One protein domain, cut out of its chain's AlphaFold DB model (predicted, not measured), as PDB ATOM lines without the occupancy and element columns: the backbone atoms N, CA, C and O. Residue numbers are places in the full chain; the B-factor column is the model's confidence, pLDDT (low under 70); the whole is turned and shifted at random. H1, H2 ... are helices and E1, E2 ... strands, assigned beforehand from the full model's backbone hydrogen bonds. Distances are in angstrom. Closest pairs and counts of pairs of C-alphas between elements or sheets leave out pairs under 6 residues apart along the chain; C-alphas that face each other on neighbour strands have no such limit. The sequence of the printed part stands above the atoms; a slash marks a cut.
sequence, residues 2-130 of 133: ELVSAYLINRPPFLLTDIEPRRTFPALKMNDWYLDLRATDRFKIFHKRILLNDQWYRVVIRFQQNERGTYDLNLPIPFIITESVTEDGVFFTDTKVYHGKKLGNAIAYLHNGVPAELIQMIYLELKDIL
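What this domain is: This is residues 2 to 130 of the 133 residues of an uncharacterized protein of Parageobacillus galactosidasius (UniProt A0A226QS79). A long, strongly twisted sheet of four strands, E1 to E4, makes the core, with H4, the longest helix, slanting over E2 and H2 lying over the sheet at its E1 edge, along E1. H1 and H3 pack on each other, and H1, off the sheet, also packs on the early part of H4. The printed part has 129 residues, with four named helices and four named strands in the order H1 H2 E1 E2 E3 E4 H3 H4. The class is mixed, helices and strands; the sheet's order is E1 - E2 - E3 - E4, all antiparallel, a meander, each strand the antiparallel neighbour of the one before. The whole is compact, with a radius of gyration of the C-alphas of 14.6 A and spans of 40 by 38 by 25 A.

How they stand to each other: H1, residues 2 to 9, touches H3, residues 107 to 111; their closest C-alphas, Ala 6 and Ile 107, are 5.3 A apart. With its residues 116 to 120 alone, H4, residues 116 to 129, touches H1, closest at the C-alphas of Ile 9 and Ile 119, 7.3 A, at a shallow tilt of 15 degrees, the same way. H2, residues 21 to 30, is on the sheet at a height of 10.4 A. H2 and H4 only just touch, with 3 pairs of C-alphas within 8 A, closest at Ala 27 and Ile 129, 6.0 A. E1, residues 43 to 52, and E2, residues 55 to 65, form a hairpin with N 46 and O 61 at 2.9 A. E2 and E3, residues 79 to 86, form another, with N 60 and O 80 at 2.8 A. E3 and E4, residues 92 to 98, form a third, with N 83 and O 96 at 2.8 A. H3 only grazes the sheet with residues 108 to 110. H4 is on the sheet at a height of 10.3 A, over E2, slantwise to it at 44 degrees on the local plane. Every O i to N i+4 pair is within hydrogen-bond range in H1, H3 and H4; in H2 it is 5 of 6.

Where its parts are: H1 begins at C-alpha 2 (30.277, 33.460, -19.160) and spans 10.4 A; H2 spans 13.8 A. E1 spans 28.2 A, E2 32.6 A, E3 21.5 A and E4 16.5 A. H3 spans 6.0 A, and H4 spans 20.1 A, ending at C-alpha 129 (42.889, 9.816, -12.086).

The domain as a whole: The C-alphas of Arg 68 and Glu 87, the two farthest apart, are 44.4 A apart. The printed part has no cut. The links H1 to H2, H2 to E1 and E2 to E3 are long. The pLDDT is under 70 at residues 2 to 8, 75 to 76 and 99 to 106.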
ATOM      1  N   GLU A   2      29.572  34.379 -18.240       55.09
ATOM      2  CA  GLU A   2      30.277  33.460 -19.160       55.09
ATOM      3  C   GLU A   2      31.806  33.636 -19.217       55.09
ATOM      4  O   GLU A   2      32.527  32.650 -19.309       55.09
ATOM      5  N   LEU A   3      32.317  34.867 -19.091       59.75
ATOM      6  CA  LEU A   3      33.760  35.155 -19.115       59.75
ATOM      7  C   LEU A   3      34.540  34.518 -17.952       59.75
ATOM      8  O   LEU A   3      35.672  34.075 -18.143       59.75
ATOM      9  N   VAL A   4      33.947  34.443 -16.755       62.38
ATOM     10  CA  VAL A   4      34.594  33.828 -15.581       62.38
ATOM     11  C   VAL A   4      34.597  32.308 -15.723       62.38
ATOM     12  O   VAL A   4      35.633  31.675 -15.530       62.38
ATOM     13  N   SER A   5      33.472  31.726 -16.146       64.31
ATOM     14  CA  SER A   5      33.363  30.289 -16.425       64.31
ATOM     15  C   SER A   5      34.336  29.856 -17.523       64.31
ATOM     16  O   SER A   5      35.050  28.871 -17.368       64.31
ATOM     17  N   ALA A   6      34.442  30.637 -18.595       66.75
ATOM     18  CA  ALA A   6      35.408  30.431 -19.662       66.75
ATOM     19  C   ALA A   6      36.864  30.465 -19.186       66.75
ATOM     20  O   ALA A   6      37.673  29.634 -19.596       66.75
ATOM     21  N   TYR A   7      37.206  31.426 -18.327       66.88
ATOM     22  CA  TYR A   7      38.549  31.543 -17.771       66.88
ATOM     23  C   TYR A   7      38.922  30.333 -16.910       66.88
ATOM     24  O   TYR A   7      40.020  29.797 -17.061       66.88
ATOM     25  N   LEU A   8      38.000  29.880 -16.053       67.12
ATOM     26  CA  LEU A   8      38.196  28.691 -15.222       67.12
ATOM     27  C   LEU A   8      38.333  27.429 -16.077       67.12
ATOM     28  O   LEU A   8      39.210  26.613 -15.826       67.12
ATOM     29  N   ILE A   9      37.524  27.297 -17.129       75.69
ATOM     30  CA  ILE A   9      37.590  26.130 -18.008       75.69
ATOM     31  C   ILE A   9      38.849  26.152 -18.884       75.69
ATOM     32  O   ILE A   9      39.394  25.109 -19.196       75.69
ATOM     33  N   ASN A  10      39.394  27.310 -19.246       77.25
ATOM     34  CA  ASN A  10      40.661  27.348 -19.988       77.25
ATOM     35  C   ASN A  10      41.881  26.893 -19.177       77.25
ATOM     36  O   ASN A  10      42.968  26.769 -19.743       77.25
ATOM     37  N   ARG A  11      41.733  26.705 -17.862       79.12
ATOM     38  CA  ARG A  11      42.816  26.303 -16.966       79.12
ATOM     39  C   ARG A  11      42.445  24.986 -16.288       79.12
ATOM     40  O   ARG A  11      41.857  25.013 -15.208       79.12
ATOM     41  N   PRO A  12      42.797  23.843 -16.901       82.56
ATOM     42  CA  PRO A  12      42.621  22.549 -16.262       82.56
ATOM     43  C   PRO A  12      43.282  22.543 -14.872       82.56
ATOM     44  O   PRO A  12      44.416  23.011 -14.742       82.56
ATOM     45  N   PRO A  13      42.616  22.031 -13.823       87.75
ATOM     46  CA  PRO A  13      43.138  22.028 -12.456       87.75
ATOM     47  C   PRO A  13      44.143  20.885 -12.204       87.75
ATOM     48  O   PRO A  13      44.201  20.345 -11.100       87.75
ATOM     49  N   PHE A  14      44.896  20.487 -13.231       89.50
ATOM     50  CA  PHE A  14      45.810  19.347 -13.236       89.50
ATOM     51  C   PHE A  14      46.960  19.582 -14.227       89.50
ATOM     52  O   PHE A  14      46.839  20.383 -15.157       89.50
ATOM     53  N   LEU A  15      48.089  18.897 -14.023       90.94
ATOM     54  CA  LEU A  15      49.225  18.973 -14.941       90.94
ATOM     55  C   LEU A  15      48.916  18.193 -16.218       90.94
ATOM     56  O   LEU A  15      48.228  17.171 -16.198       90.94
ATOM     57  N   LEU A  16      49.436  18.692 -17.332       90.50
ATOM     58  CA  LEU A  16      49.180  18.143 -18.664       90.50
ATOM     59  C   LEU A  16      50.367  17.391 -19.230       90.50
ATOM     60  O   LEU A  16      50.259  16.823 -20.306       90.50
ATOM     61  N   THR A  17      51.494  17.426 -18.538       93.12
ATOM     62  CA  THR A  17      52.749  16.844 -18.986       93.12
ATOM     63  C   THR A  17      53.221  15.810 -17.989       93.12
ATOM     64  O   THR A  17      52.887  15.898 -16.806       93.12
ATOM     65  N   ASP A  18      54.057  14.899 -18.466       93.69
ATOM     66  CA  ASP A  18      54.741  13.902 -17.639       93.69
ATOM     67  C   ASP A  18      53.796  12.941 -16.900       93.69
ATOM     68  O   ASP A  18      53.992  12.570 -15.742       93.69
ATOM     69  N   ILE A  19      52.732  12.542 -17.597       95.44
ATOM     70  CA  ILE A  19      51.724  11.615 -17.088       95.44
ATOM     71  C   ILE A  19      52.299  10.198 -17.121       95.44
ATOM     72  O   ILE A  19      52.728   9.700 -18.170       95.44
ATOM     73  N   GLU A  20      52.278   9.541 -15.964       95.38
ATOM     74  CA  GLU A  20      52.788   8.193 -15.745       95.38
ATOM     75  C   GLU A  20      51.759   7.161 -16.251       95.38
ATOM     76  O   GLU A  20      50.649   7.059 -15.710       95.38
ATOM     77  N   PRO A  21      52.071   6.396 -17.314       94.12
ATOM     78  CA  PRO A  21      51.078   5.569 -17.993       94.12
ATOM     79  C   PRO A  21      50.679   4.304 -17.222       94.12
ATOM     80  O   PRO A  21      49.550   3.831 -17.396       94.12
ATOM     81  N   ARG A  22      51.563   3.722 -16.397       94.25
ATOM     82  CA  ARG A  22      51.308   2.429 -15.733       94.25
ATOM     83  C   ARG A  22      50.264   2.538 -14.631       94.25
ATOM     84  O   ARG A  22      49.596   1.545 -14.366       94.25
ATOM     85  N   ARG A  23      50.100   3.705 -14.013       95.81
ATOM     86  CA  ARG A  23      49.069   3.985 -13.007       95.81
ATOM     87  C   ARG A  23      47.875   4.705 -13.621       95.81
ATOM     88  O   ARG A  23      46.744   4.306 -13.352       95.81
ATOM     89  N   THR A  24      48.109   5.677 -14.505       96.62
ATOM     90  CA  THR A  24      47.024   6.474 -15.103       96.62
ATOM     91  C   THR A  24      46.108   5.640 -15.997       96.62
ATOM     92  O   THR A  24      44.887   5.712 -15.877       96.62
ATOM     93  N   PHE A  25      46.651   4.826 -16.908       95.88
ATOM     94  CA  PHE A  25      45.813   4.129 -17.894       95.88
ATOM     95  C   PHE A  25      44.955   3.007 -17.296       95.88
ATOM     96  O   PHE A  25      43.807   2.862 -17.721       95.88
ATOM     97  N   PRO A  26      45.434   2.219 -16.314       96.25
ATOM     98  CA  PRO A  26      44.556   1.319 -15.572       96.25
ATOM     99  C   PRO A  26      43.484   2.064 -14.774       96.25
ATOM    100  O   PRO A  26      42.329   1.647 -14.813       96.25
ATOM    101  N   ALA A  27      43.829   3.181 -14.122       96.25
ATOM    102  CA  ALA A  27      42.863   3.985 -13.374       96.25
ATOM    103  C   ALA A  27      41.764   4.563 -14.284       96.25
ATOM    104  O   ALA A  27      40.590   4.486 -13.935       96.25
ATOM    105  N   LEU A  28      42.107   5.033 -15.489       96.38
ATOM    106  CA  LEU A  28      41.123   5.424 -16.507       96.38
ATOM    107  C   LEU A  28      40.154   4.276 -16.823       96.38
ATOM    108  O   LEU A  28      38.941   4.460 -16.765       96.38
ATOM    109  N   LYS A  29      40.672   3.072 -17.101       95.25
ATOM    110  CA  LYS A  29      39.831   1.898 -17.401       95.25
ATOM    111  C   LYS A  29      38.904   1.514 -16.249       95.25
ATOM    112  O   LYS A  29      37.780   1.104 -16.501       95.25
ATOM    113  N   MET A  30      39.373   1.640 -15.007       95.38
ATOM    114  CA  MET A  30      38.560   1.392 -13.809       95.38
ATOM    115  C   MET A  30      37.441   2.424 -13.620       95.38
ATOM    116  O   MET A  30      36.477   2.132 -12.923       95.38
ATOM    117  N   ASN A  31      37.555   3.600 -14.242       95.50
ATOM    118  CA  ASN A  31      36.563   4.677 -14.212       95.50
ATOM    119  C   ASN A  31      35.782   4.783 -15.540       95.50
ATOM    120  O   ASN A  31      35.397   5.876 -15.963       95.50
ATOM    121  N   ASP A  32      35.577   3.650 -16.217       95.50
ATOM    122  CA  ASP A  32      34.781   3.527 -17.448       95.50
ATOM    123  C   ASP A  32      35.284   4.364 -18.637       95.50
ATOM    124  O   ASP A  32      34.518   4.772 -19.515       95.50
ATOM    125  N   TRP A  33      36.596   4.603 -18.705       96.25
ATOM    126  CA  TRP A  33      37.238   5.093 -19.922       96.25
ATOM    127  C   TRP A  33      37.721   3.933 -20.785       96.25
ATOM    128  O   TRP A  33      38.583   3.138 -20.399       96.25
ATOM    129  N   TYR A  34      37.233   3.887 -22.018       94.94
ATOM    130  CA  TYR A  34      37.540   2.826 -22.965       94.94
ATOM    131  C   TYR A  34      38.617   3.265 -23.952       94.94
ATOM    132  O   TYR A  34      38.598   4.378 -24.483       94.94
ATOM    133  N   LEU A  35      39.565   2.370 -24.222       93.69
ATOM    134  CA  LEU A  35      40.603   2.609 -25.218       93.69
ATOM    135  C   LEU A  35      39.982   2.574 -26.624       93.69
ATOM    136  O   LEU A  35      39.294   1.623 -26.985       93.69
ATOM    137  N   ASP A  36      40.225   3.612 -27.417       91.00
ATOM    138  CA  ASP A  36      39.816   3.674 -28.820       91.00
ATOM    139  C   ASP A  36      40.765   2.823 -29.681       91.00
ATOM    140  O   ASP A  36      41.982   2.822 -29.478       91.00
ATOM    141  N   LEU A  37      40.215   2.115 -30.671       85.19
ATOM    142  CA  LEU A  37      40.969   1.225 -31.564       85.19
ATOM    143  C   LEU A  37      42.047   1.951 -32.378       85.19
ATOM    144  O   LEU A  37      42.995   1.327 -32.844       85.19
ATOM    145  N   ARG A  38      41.930   3.275 -32.538       83.38
ATOM    146  CA  ARG A  38      42.924   4.117 -33.221       83.38
ATOM    147  C   ARG A  38      44.167   4.397 -32.367       83.38
ATOM    148  O   ARG A  38      45.046   5.144 -32.801       83.38
ATOM    149  N   ALA A  39      44.237   3.860 -31.148       83.25
ATOM    150  CA  ALA A  39      45.406   3.994 -30.296       83.25
ATOM    151  C   ALA A  39      46.641   3.325 -30.927       83.25
ATOM    152  O   ALA A  39      46.592   2.223 -31.462       83.25
ATOM    153  N   THR A  40      47.777   4.000 -30.814       86.69
ATOM    154  CA  THR A  40      49.116   3.530 -31.194       86.69
ATOM    155  C   THR A  40      50.026   3.602 -29.968       86.69
ATOM    156  O   THR A  40      49.591   4.001 -28.886       86.69
ATOM    157  N   ASP A  41      51.297   3.231 -30.073       80.56
ATOM    158  CA  ASP A  41      52.225   3.424 -28.947       80.56
ATOM    159  C   ASP A  41      52.532   4.902 -28.702       80.56
ATOM    160  O   ASP A  41      52.515   5.354 -27.557       80.56
ATOM    161  N   ARG A  42      52.632   5.683 -29.785       87.81
ATOM    162  CA  ARG A  42      52.815   7.139 -29.726       87.81
ATOM    163  C   ARG A  42      51.579   7.894 -29.246       87.81
ATOM    164  O   ARG A  42      51.710   9.005 -28.745       87.81
ATOM    165  N   PHE A  43      50.384   7.332 -29.419       90.12
ATOM    166  CA  PHE A  43      49.135   7.992 -29.044       90.12
ATOM    167  C   PHE A  43      48.171   7.024 -28.379       90.12
ATOM    168  O   PHE A  43      47.672   6.115 -29.038       90.12
ATOM    169  N   LYS A  44      47.816   7.261 -27.119       93.50
ATOM    170  CA  LYS A  44      46.718   6.534 -26.469       93.50
ATOM    171  C   LYS A  44      45.475   7.412 -26.481       93.50
ATOM    172  O   LYS A  44      45.527   8.577 -26.099       93.50
ATOM    173  N   ILE A  45      44.368   6.872 -26.974       93.12
ATOM    174  CA  ILE A  45      43.103   7.598 -27.095       93.12
ATOM    175  C   ILE A  45      42.088   6.885 -26.217       93.12
ATOM    176  O   ILE A  45      41.853   5.694 -26.402       93.12
ATOM    177  N   PHE A  46      41.497   7.613 -25.281       95.06
ATOM    178  CA  PHE A  46      40.451   7.113 -24.402       95.06
ATOM    179  C   PHE A  46      39.151   7.847 -24.684       95.06
ATOM    180  O   PHE A  46      39.160   9.023 -25.049       95.06
ATOM    181  N   HIS A  47      38.032   7.157 -24.516       94.38
ATOM    182  CA  HIS A  47      36.722   7.767 -24.620       94.38
ATOM    183  C   HIS A  47      35.779   7.266 -23.535       94.38
ATOM    184  O   HIS A  47      35.878   6.123 -23.095       94.38
ATOM    185  N   LYS A  48      34.849   8.129 -23.140       95.31
ATOM    186  CA  LYS A  48      33.800   7.840 -22.163       95.31
ATOM    187  C   LYS A  48      32.493   8.462 -22.630       95.31
ATOM    188  O   LYS A  48      32.504   9.493 -23.306       95.31
ATOM    189  N   ARG A  49      31.373   7.818 -22.308       94.19
ATOM    190  CA  ARG A  49      30.028   8.353 -22.549       94.19
ATOM    191  C   ARG A  49      29.452   8.834 -21.224       94.19
ATOM    192  O   ARG A  49      29.527   8.122 -20.231       94.19
ATOM    193  N   ILE A  50      28.916  10.046 -21.214       94.44
ATOM    194  CA  ILE A  50      28.356  10.707 -20.037       94.44
ATOM    195  C   ILE A  50      26.946  11.164 -20.400       94.44
ATOM    196  O   ILE A  50      26.761  11.827 -21.421       94.44
ATOM    197  N   LEU A  51      25.966  10.793 -19.581       93.69
ATOM    198  CA  LEU A  51      24.605  11.308 -19.663       93.69
ATOM    199  C   LEU A  51      24.504  12.541 -18.764       93.69
ATOM    200  O   LEU A  51      24.813  12.458 -17.576       93.69
ATOM    201  N   LEU A  52      24.082  13.672 -19.325       93.50
ATOM    202  CA  LEU A  52      23.854  14.906 -18.577       93.50
ATOM    203  C   LEU A  52      22.616  15.609 -19.139       93.50
ATOM    204  O   LEU A  52      22.563  15.873 -20.336       93.50
ATOM    205  N   ASN A  53      21.641  15.926 -18.282       90.88
ATOM    206  CA  ASN A  53      20.379  16.578 -18.668       90.88
ATOM    207  C   ASN A  53      19.671  15.874 -19.844       90.88
ATOM    208  O   ASN A  53      19.341  16.512 -20.840       90.88
ATOM    209  N   ASP A  54      19.511  14.548 -19.751       89.69
ATOM    210  CA  ASP A  54      18.910  13.678 -20.780       89.69
ATOM    211  C   ASP A  54      19.615  13.681 -22.153       89.69
ATOM    212  O   ASP A  54      19.124  13.097 -23.119       89.69
ATOM    213  N   GLN A  55      20.809  14.275 -22.240       92.06
ATOM    214  CA  GLN A  55      21.639  14.300 -23.438       92.06
ATOM    215  C   GLN A  55      22.911  13.476 -23.224       92.06
ATOM    216  O   GLN A  55      23.647  13.650 -22.249       92.06
ATOM    217  N   TRP A  56      23.200  12.575 -24.164       94.00
ATOM    218  CA  TRP A  56      24.443  11.816 -24.152       94.00
ATOM    219  C   TRP A  56      25.579  12.602 -24.795       94.00
ATOM    220  O   TRP A  56      25.433  13.184 -25.873       94.00
ATOM    221  N   TYR A  57      26.738  12.540 -24.149       93.56
ATOM    222  CA  TYR A  57      27.981  13.126 -24.614       93.56
ATOM    223  C   TYR A  57      29.075  12.067 -24.640       93.56
ATOM    224  O   TYR A  57      29.338  11.394 -23.646       93.56
ATOM    225  N   ARG A  58      29.761  11.939 -25.769       93.25
ATOM    226  CA  ARG A  58      31.015  11.207 -25.886       93.25
ATOM    227  C   ARG A  58      32.177  12.174 -25.694       93.25
ATOM    228  O   ARG A  58      32.355  13.106 -26.473       93.25
ATOM    229  N   VAL A  59      32.998  11.908 -24.691       92.44
ATOM    230  CA  VAL A  59      34.238  12.638 -24.423       92.44
ATOM    231  C   VAL A  59      35.401  11.797 -24.917       92.44
ATOM    232  O   VAL A  59      35.461  10.605 -24.626       92.44
ATOM    233  N   VAL A  60      36.322  12.395 -25.667       91.75
ATOM    234  CA  VAL A  60      37.519  11.729 -26.194       91.75
ATOM    235  C   VAL A  60      38.761  12.482 -25.740       91.75
ATOM    236  O   VAL A  60      38.917  13.658 -26.059       91.75
ATOM    237  N   ILE A  61      39.665  11.792 -25.051       91.81
ATOM    238  CA  ILE A  61      40.960  12.310 -24.604       91.81
ATOM    239  C   ILE A  61      42.064  11.633 -25.407       91.81
ATOM    240  O   ILE A  61      42.040  10.419 -25.627       91.81
ATOM    241  N   ARG A  62      43.062  12.412 -25.826       91.75
ATOM    242  CA  ARG A  62      44.241  11.908 -26.532       91.75
ATOM    243  C   ARG A  62      45.503  12.229 -25.744       91.75
ATOM    244  O   ARG A  62      45.858  13.393 -25.613       91.75
ATOM    245  N   PHE A  63      46.202  11.180 -25.340       93.44
ATOM    246  CA  PHE A  63      47.530  11.217 -24.747       93.44
ATOM    247  C   PHE A  63      48.578  11.039 -25.843       93.44
ATOM    248  O   PHE A  63      48.490  10.098 -26.640       93.44
ATOM    249  N   GLN A  64      49.570  11.918 -25.884       94.06
ATOM    250  CA  GLN A  64      50.710  11.831 -26.791       94.06
ATOM    251  C   GLN A  64      51.958  11.432 -26.013       94.06
ATOM    252  O   GLN A  64      52.287  12.071 -25.024       94.06
ATOM    253  N   GLN A  65      52.649  10.390 -26.461       94.25
ATOM    254  CA  GLN A  65      53.912   9.988 -25.858       94.25
ATOM    255  C   GLN A  65      54.986  11.037 -26.167       94.25
ATOM    256  O   GLN A  65      55.135  11.451 -27.322       94.25
ATOM    257  N   ASN A  66      55.732  11.446 -25.147       92.19
ATOM    258  CA  ASN A  66      56.885  12.328 -25.281       92.19
ATOM    259  C   ASN A  66      58.198  11.526 -25.379       92.19
ATOM    260  O   ASN A  66      58.222  10.299 -25.259       92.19
ATOM    261  N   GLU A  67      59.314  12.222 -25.604       89.56
ATOM    262  CA  GLU A  67      60.638  11.607 -25.795       89.56
ATOM    263  C   GLU A  67      61.146  10.840 -24.563       89.56
ATOM    264  O   GLU A  67      61.994   9.958 -24.689       89.56
ATOM    265  N   ARG A  68      60.609  11.140 -23.373       88.56
ATOM    266  CA  ARG A  68      60.965  10.486 -22.103       88.56
ATOM    267  C   ARG A  68      60.150   9.215 -21.846       88.56
ATOM    268  O   ARG A  68      60.344   8.561 -20.826       88.56
ATOM    269  N   GLY A  69      59.244   8.860 -22.760       87.38
ATOM    270  CA  GLY A  69      58.371   7.693 -22.642       87.38
ATOM    271  C   GLY A  69      57.134   7.916 -21.768       87.38
ATOM    272  O   GLY A  69      56.376   6.965 -21.562       87.38
ATOM    273  N   THR A  70      56.911   9.142 -21.291       93.00
ATOM    274  CA  THR A  70      55.719   9.556 -20.534       93.00
ATOM    275  C   THR A  70      54.713  10.203 -21.481       93.00
ATOM    276  O   THR A  70      54.961  10.264 -22.690       93.00
ATOM    277  N   TYR A  71      53.533  10.586 -20.994       94.62
ATOM    278  CA  TYR A  71      52.465  11.092 -21.858       94.62
ATOM    279  C   TYR A  71      52.054  12.522 -21.519       94.62
ATOM    280  O   TYR A  71      52.017  12.910 -20.356       94.62
ATOM    281  N   ASP A  72      51.671  13.269 -22.551       94.12
ATOM    282  CA  ASP A  72      51.210  14.648 -22.447       94.12
ATOM    283  C   ASP A  72      49.801  14.817 -23.058       94.12
ATOM    284  O   ASP A  72      49.369  14.052 -23.932       94.12
ATOM    285  N   LEU A  73      49.092  15.849 -22.601       90.44
ATOM    286  CA  LEU A  73      47.781  16.310 -23.052       90.44
ATOM    287  C   LEU A  73      47.890  17.733 -23.624       90.44
ATOM    288  O   LEU A  73      48.649  18.565 -23.133       90.44
ATOM    289  N   ASN A  74      47.081  18.050 -24.639       79.56
ATOM    290  CA  ASN A  74      47.135  19.350 -25.322       79.56
ATOM    291  C   ASN A  74      46.134  20.377 -24.752       79.56
ATOM    292  O   ASN A  74      45.009  20.033 -24.411       79.56
ATOM    293  N   LEU A  75      46.511  21.660 -24.714       68.81
ATOM    294  CA  LEU A  75      45.654  22.789 -24.294       68.81
ATOM    295  C   LEU A  75      44.853  23.419 -25.452       68.81
ATOM    296  O   LEU A  75      45.224  23.247 -26.615       68.81
ATOM    297  N   PRO A  76      43.793  24.216 -25.162       63.91
ATOM    298  CA  PRO A  76      43.282  24.622 -23.836       63.91
ATOM    299  C   PRO A  76      42.357  23.600 -23.157       63.91
ATOM    300  O   PRO A  76      42.301  23.538 -21.938       63.91
ATOM    301  N   ILE A  77      41.640  22.798 -23.944       77.00
ATOM    302  CA  ILE A  77      40.789  21.709 -23.467       77.00
ATOM    303  C   ILE A  77      41.404  20.417 -24.011       77.00
ATOM    304  O   ILE A  77      41.445  20.256 -25.233       77.00
ATOM    305  N   PRO A  78      41.862  19.492 -23.148       79.06
ATOM    306  CA  PRO A  78      42.589  18.291 -23.568       79.06
ATOM    307  C   PRO A  78      41.698  17.170 -24.119       79.06
ATOM    308  O   PRO A  78      42.118  16.014 -24.196       79.06
ATOM    309  N   PHE A  79      40.470  17.498 -24.514       86.06
ATOM    310  CA  PHE A  79      39.490  16.549 -25.017       86.06
ATOM    311  C   PHE A  79      38.535  17.144 -26.045       86.06
ATOM    312  O   PHE A  79      38.311  18.351 -26.139       86.06
ATOM    313  N   ILE A  80      37.937  16.239 -26.807       87.56
ATOM    314  CA  ILE A  80      36.860  16.501 -27.753       87.56
ATOM    315  C   ILE A  80      35.558  16.036 -27.107       87.56
ATOM    316  O   ILE A  80      35.529  14.974 -26.487       87.56
ATOM    317  N   ILE A  81      34.495  16.824 -27.255       88.69
ATOM    318  CA  ILE A  81      33.151  16.464 -26.798       88.69
ATOM    319  C   ILE A  81      32.283  16.307 -28.034       88.69
ATOM    320  O   ILE A  81      32.315  17.146 -28.930       88.69
ATOM    321  N   THR A  82      31.497  15.249 -28.076       90.31
ATOM    322  CA  THR A  82      30.570  14.962 -29.162       90.31
ATOM    323  C   THR A  82      29.218  14.649 -28.552       90.31
ATOM    324  O   THR A  82      29.137  13.811 -27.661       90.31
ATOM    325  N   GLU A  83      28.161  15.310 -29.000       91.81
ATOM    326  CA  GLU A  83      26.803  14.856 -28.705       91.81
ATOM    327  C   GLU A  83      26.552  13.520 -29.380       91.81
ATOM    328  O   GLU A  83      26.953  13.288 -30.525       91.81
ATOM    329  N   SER A  84      25.861  12.651 -28.664       89.62
ATOM    330  CA  SER A  84      25.410  11.378 -29.184       89.62
ATOM    331  C   SER A  84      23.948  11.171 -28.827       89.62
ATOM    332  O   SER A  84      23.458  11.690 -27.829       89.62
ATOM    333  N   VAL A  85      23.258  10.368 -29.619       89.31
ATOM    334  CA  VAL A  85      21.927   9.855 -29.293       89.31
ATOM    335  C   VAL A  85      21.987   8.338 -29.216       89.31
ATOM    336  O   VAL A  85      22.855   7.712 -29.829       89.31
ATOM    337  N   THR A  86      21.084   7.751 -28.445       88.19
ATOM    338  CA  THR A  86      20.902   6.304 -28.351       88.19
ATOM    339  C   THR A  86      19.419   6.016 -28.179       88.19
ATOM    340  O   THR A  86      18.737   6.740 -27.455       88.19
ATOM    341  N   GLU A  87      18.919   5.005 -28.881       80.81
ATOM    342  CA  GLU A  87      17.515   4.582 -28.796       80.81
ATOM    343  C   GLU A  87      17.314   3.486 -27.741       80.81
ATOM    344  O   GLU A  87      16.231   3.356 -27.177       80.81
ATOM    345  N   ASP A  88      18.362   2.719 -27.439       81.94
ATOM    346  CA  ASP A  88      18.321   1.519 -26.598       81.94
ATOM    347  C   ASP A  88      19.339   1.536 -25.443       81.94
ATOM    348  O   ASP A  88      19.392   0.604 -24.641       81.94
ATOM    349  N   GLY A  89      20.163   2.584 -25.352       76.25
ATOM    350  CA  GLY A  89      21.260   2.691 -24.389       76.25
ATOM    351  C   GLY A  89      22.488   1.844 -24.738       76.25
ATOM    352  O   GLY A  89      23.465   1.863 -23.988       76.25
ATOM    353  N   VAL A  90      22.464   1.116 -25.861       78.06
ATOM    354  CA  VAL A  90      23.517   0.177 -26.277       78.06
ATOM    355  C   VAL A  90      24.218   0.688 -27.529       78.06
ATOM    356  O   VAL A  90      25.450   0.776 -27.563       78.06
ATOM    357  N   PHE A  91      23.451   1.080 -28.546       82.38
ATOM    358  CA  PHE A  91      23.977   1.647 -29.778       82.38
ATOM    359  C   PHE A  91      23.885   3.163 -29.742       82.38
ATOM    360  O   PHE A  91      22.833   3.759 -29.519       82.38
ATOM    361  N   PHE A  92      25.025   3.796 -29.988       88.75
ATOM    362  CA  PHE A  92      25.141   5.239 -29.961       88.75
ATOM    363  C   PHE A  92      25.529   5.782 -31.326       88.75
ATOM    364  O   PHE A  92      26.511   5.338 -31.927       88.75
ATOM    365  N   THR A  93      24.822   6.826 -31.738       87.75
ATOM    366  CA  THR A  93      25.113   7.592 -32.946       87.75
ATOM    367  C   THR A  93      25.649   8.955 -32.539       87.75
ATOM    368  O   THR A  93      24.968   9.713 -31.855       87.75
ATOM    369  N   ASP A  94      26.881   9.261 -32.939       87.19
ATOM    370  CA  ASP A  94      27.508  10.566 -32.721       87.19
ATOM    371  C   ASP A  94      26.887  11.586 -33.700       87.19
ATOM    372  O   ASP A  94      26.941  11.394 -34.914       87.19
ATOM    373  N   THR A  95      26.275  12.656 -33.186       84.38
ATOM    374  CA  THR A  95      25.461  13.600 -33.977       84.38
ATOM    375  C   THR A  95      26.167  14.924 -34.237       84.38
ATOM    376  O   THR A  95      26.109  15.450 -35.350       84.38
ATOM    377  N   LYS A  96      26.850  15.479 -33.231       83.69
ATOM    378  CA  LYS A  96      27.472  16.804 -33.328       83.69
ATOM    379  C   LYS A  96      28.790  16.845 -32.574       83.69
ATOM    380  O   LYS A  96      28.837  16.676 -31.361       83.69
ATOM    381  N   VAL A  97      29.874  17.086 -33.306       82.25
ATOM    382  CA  VAL A  97      31.222  17.180 -32.736       82.25
ATOM    383  C   VAL A  97      31.516  18.624 -32.350       82.25
ATOM    384  O   VAL A  97      31.492  19.525 -33.190       82.25
ATOM    385  N   TYR A  98      31.868  18.831 -31.088       76.75
ATOM    386  CA  TYR A  98      32.358  20.096 -30.573       76.75
ATOM    387  C   TYR A  98      33.882  20.095 -30.584       76.75
ATOM    388  O   TYR A  98      34.540  19.365 -29.840       76.75
ATOM    389  N   HIS A  99      34.447  20.932 -31.449       64.06
ATOM    390  CA  HIS A  99      35.881  21.162 -31.523       64.06
ATOM    391  C   HIS A  99      36.185  22.662 -31.487       64.06
ATOM    392  O   HIS A  99      35.425  23.492 -31.992       64.06
ATOM    393  N   GLY A 100      37.342  23.029 -30.942       53.38
ATOM    394  CA  GLY A 100      37.899  24.360 -31.174       53.38
ATOM    395  C   GLY A 100      38.333  24.504 -32.640       53.38
ATOM    396  O   GLY A 100      39.012  23.628 -33.171       53.38
ATOM    397  N   LYS A 101      37.955  25.596 -33.322       46.06
ATOM    398  CA  LYS A 101      38.466  25.926 -34.677       46.06
ATOM    399  C   LYS A 101      39.884  26.524 -34.664       46.06
ATOM    400  O   LYS A 101      40.561  26.511 -35.685       46.06
ATOM    401  N   LYS A 102      40.333  27.043 -33.518       46.41
ATOM    402  CA  LYS A 102      41.696  27.517 -33.231       46.41
ATOM    403  C   LYS A 102      42.039  27.128 -31.791       46.41
ATOM    404  O   LYS A 102      41.144  27.113 -30.945       46.41
ATOM    405  N   LEU A 103      43.310  26.820 -31.526       41.12
ATOM    406  CA  LEU A 103      43.862  26.710 -30.172       41.12
ATOM    407  C   LEU A 103      43.386  27.911 -29.340       41.12
ATOM    408  O   LEU A 103      43.643  29.050 -29.722       41.12
ATOM    409  N   GLY A 104      42.707  27.662 -28.217       49.62
ATOM    410  CA  GLY A 104      42.663  28.654 -27.142       49.62
ATOM    411  C   GLY A 104      41.316  29.203 -26.681       49.62
ATOM    412  O   GLY A 104      41.337  30.309 -26.155       49.62
ATOM    413  N   ASN A 105      40.164  28.518 -26.802       60.81
ATOM    414  CA  ASN A 105      39.071  28.922 -25.912       60.81
ATOM    415  C   ASN A 105      37.978  27.885 -25.630       60.81
ATOM    416  O   ASN A 105      37.174  27.552 -26.500       60.81
ATOM    417  N   ALA A 106      37.865  27.497 -24.365       66.62
ATOM    418  CA  ALA A 106      36.693  26.876 -23.765       66.62
ATOM    419  C   ALA A 106      35.379  27.606 -24.062       66.62
ATOM    420  O   ALA A 106      34.329  26.975 -24.145       66.62
ATOM    421  N   ILE A 107      35.455  28.917 -24.317       72.19
ATOM    422  CA  ILE A 107      34.342  29.738 -24.811       72.19
ATOM    423  C   ILE A 107      33.663  29.110 -26.030       72.19
ATOM    424  O   ILE A 107      32.443  29.149 -26.126       72.19
ATOM    425  N   ALA A 108      34.418  28.498 -26.946       73.56
ATOM    426  CA  ALA A 108      33.826  27.870 -28.121       73.56
ATOM    427  C   ALA A 108      32.939  26.677 -27.741       73.56
ATOM    428  O   ALA A 108      31.903  26.481 -28.362       73.56
ATOM    429  N   TYR A 109      33.303  25.896 -26.723       78.88
ATOM    430  CA  TYR A 109      32.467  24.790 -26.254       78.88
ATOM    431  C   TYR A 109      31.183  25.336 -25.621       78.88
ATOM    432  O   TYR A 109      30.095  24.916 -26.009       78.88
ATOM    433  N   LEU A 110      31.308  26.344 -24.751       80.00
ATOM    434  CA  LEU A 110      30.164  26.987 -24.099       80.00
ATOM    435  C   LEU A 110      29.194  27.621 -25.111       80.00
ATOM    436  O   LEU A 110      28.005  27.323 -25.083       80.00
ATOM    437  N   HIS A 111      29.690  28.428 -26.058       77.38
ATOM    438  CA  HIS A 111      28.850  29.057 -27.087       77.38
ATOM    439  C   HIS A 111      28.178  28.053 -28.020       77.38
ATOM    440  O   HIS A 111      27.107  28.332 -28.547       77.38
ATOM    441  N   ASN A 112      28.801  26.895 -28.246       77.50
ATOM    442  CA  ASN A 112      28.213  25.860 -29.084       77.50
ATOM    443  C   ASN A 112      27.179  24.995 -28.337       77.50
ATOM    444  O   ASN A 112      26.574  24.128 -28.970       77.50
ATOM    445  N   GLY A 113      26.943  25.261 -27.047       79.88
ATOM    446  CA  GLY A 113      25.913  24.609 -26.237       79.88
ATOM    447  C   GLY A 113      26.426  23.500 -25.322       79.88
ATOM    448  O   GLY A 113      25.615  22.811 -24.712       79.88
ATOM    449  N   VAL A 114      27.745  23.313 -25.195       85.25
ATOM    450  CA  VAL A 114      28.296  22.326 -24.259       85.25
ATOM    451  C   VAL A 114      28.103  22.827 -22.825       85.25
ATOM    452  O   VAL A 114      28.605  23.907 -22.494       85.25
ATOM    453  N   PRO A 115      27.436  22.055 -21.947       88.44
ATOM    454  CA  PRO A 115      27.255  22.448 -20.557       88.44
ATOM    455  C   PRO A 115      28.600  22.617 -19.842       88.44
ATOM    456  O   PRO A 115      29.467  21.745 -19.906       88.44
ATOM    457  N   ALA A 116      28.772  23.722 -19.113       87.19
ATOM    458  CA  ALA A 116      29.977  23.957 -18.311       87.19
ATOM    459  C   ALA A 116      30.196  22.858 -17.255       87.19
ATOM    460  O   ALA A 116      31.335  22.494 -16.969       87.19
ATOM    461  N   GLU A 117      29.102  22.318 -16.714       89.50
ATOM    462  CA  GLU A 117      29.092  21.213 -15.753       89.50
ATOM    463  C   GLU A 117      29.770  19.958 -16.312       89.50
ATOM    464  O   GLU A 117      30.635  19.399 -15.648       89.50
ATOM    465  N   LEU A 118      29.486  19.584 -17.566       90.75
ATOM    466  CA  LEU A 118      30.135  18.446 -18.222       90.75
ATOM    467  C   LEU A 118      31.659  18.604 -18.225       90.75
ATOM    468  O   LEU A 118      32.397  17.670 -17.920       90.75
ATOM    469  N   ILE A 119      32.138  19.805 -18.549       88.94
ATOM    470  CA  ILE A 119      33.571  20.096 -18.597       88.94
ATOM    471  C   ILE A 119      34.191  20.032 -17.194       88.94
ATOM    472  O   ILE A 119      35.277  19.473 -17.027       88.94
ATOM    473  N   GLN A 120      33.496  20.554 -16.180       89.12
ATOM    474  CA  GLN A 120      33.942  20.481 -14.788       89.12
ATOM    475  C   GLN A 120      33.991  19.040 -14.271       89.12
ATOM    476  O   GLN A 120      34.978  18.676 -13.634       89.12
ATOM    477  N   MET A 121      32.992  18.211 -14.589       91.75
ATOM    478  CA  MET A 121      32.982  16.786 -14.244       91.75
ATOM    479  C   MET A 121      34.215  16.079 -14.808       91.75
ATOM    480  O   MET A 121      34.940  15.428 -14.061       91.75
ATOM    481  N   ILE A 122      34.508  16.282 -16.100       92.00
ATOM    482  CA  ILE A 122      35.694  15.694 -16.742       92.00
ATOM    483  C   ILE A 122      36.975  16.199 -16.066       92.00
ATOM    484  O   ILE A 122      37.913  15.434 -15.869       92.00
ATOM    485  N   TYR A 123      37.039  17.482 -15.697       91.75
ATOM    486  CA  TYR A 123      38.224  18.037 -15.048       91.75
ATOM    487  C   TYR A 123      38.485  17.476 -13.660       91.75
ATOM    488  O   TYR A 123      39.635  17.181 -13.346       91.75
ATOM    489  N   LEU A 124      37.444  17.354 -12.840       92.44
ATOM    490  CA  LEU A 124      37.557  16.770 -11.509       92.44
ATOM    491  C   LEU A 124      37.938  15.292 -11.605       92.44
ATOM    492  O   LEU A 124      38.891  14.871 -10.961       92.44
ATOM    493  N   GLU A 125      37.283  14.544 -12.494       94.31
ATOM    494  CA  GLU A 125      37.583  13.129 -12.696       94.31
ATOM    495  C   GLU A 125      39.033  12.915 -13.168       94.31
ATOM    496  O   GLU A 125      39.759  12.091 -12.616       94.31
ATOM    497  N   LEU A 126      39.506  13.698 -14.145       93.56
ATOM    498  CA  LEU A 126      40.894  13.603 -14.601       93.56
ATOM    499  C   LEU A 126      41.891  14.027 -13.532       93.56
ATOM    500  O   LEU A 126      42.935  13.396 -13.403       93.56
ATOM    501  N   LYS A 127      41.585  15.060 -12.748       94.06
ATOM    502  CA  LYS A 127      42.449  15.483 -11.644       94.06
ATOM    503  C   LYS A 127      42.687  14.349 -10.641       94.06
ATOM    504  O   LYS A 127      43.800  14.234 -10.135       94.06
ATOM    505  N   ASP A 128      41.675  13.525 -10.388       94.88
ATOM    506  CA  ASP A 128      41.766  12.411  -9.441       94.88
ATOM    507  C   ASP A 128      42.439  11.166 -10.050       94.88
ATOM    508  O   ASP A 128      43.059  10.379  -9.333       94.88
ATOM    509  N   ILE A 129      42.347  10.986 -11.374       95.81
ATOM    510  CA  ILE A 129      42.889   9.816 -12.086       95.81
ATOM    511  C   ILE A 129      44.346  10.004 -12.533       95.81
ATOM    512  O   ILE A 129      45.110   9.034 -12.555       95.81
ATOM    513  N   LEU A 130      44.727  11.210 -12.962       94.94
ATOM    514  CA  LEU A 130      46.042  11.461 -13.551       94.94
ATOM    515  C   LEU A 130      47.144  11.335 -12.496       94.94
ATOM    516  O   LEU A 130      47.161  12.035 -11.486       94.94
TER     517      LEU A 130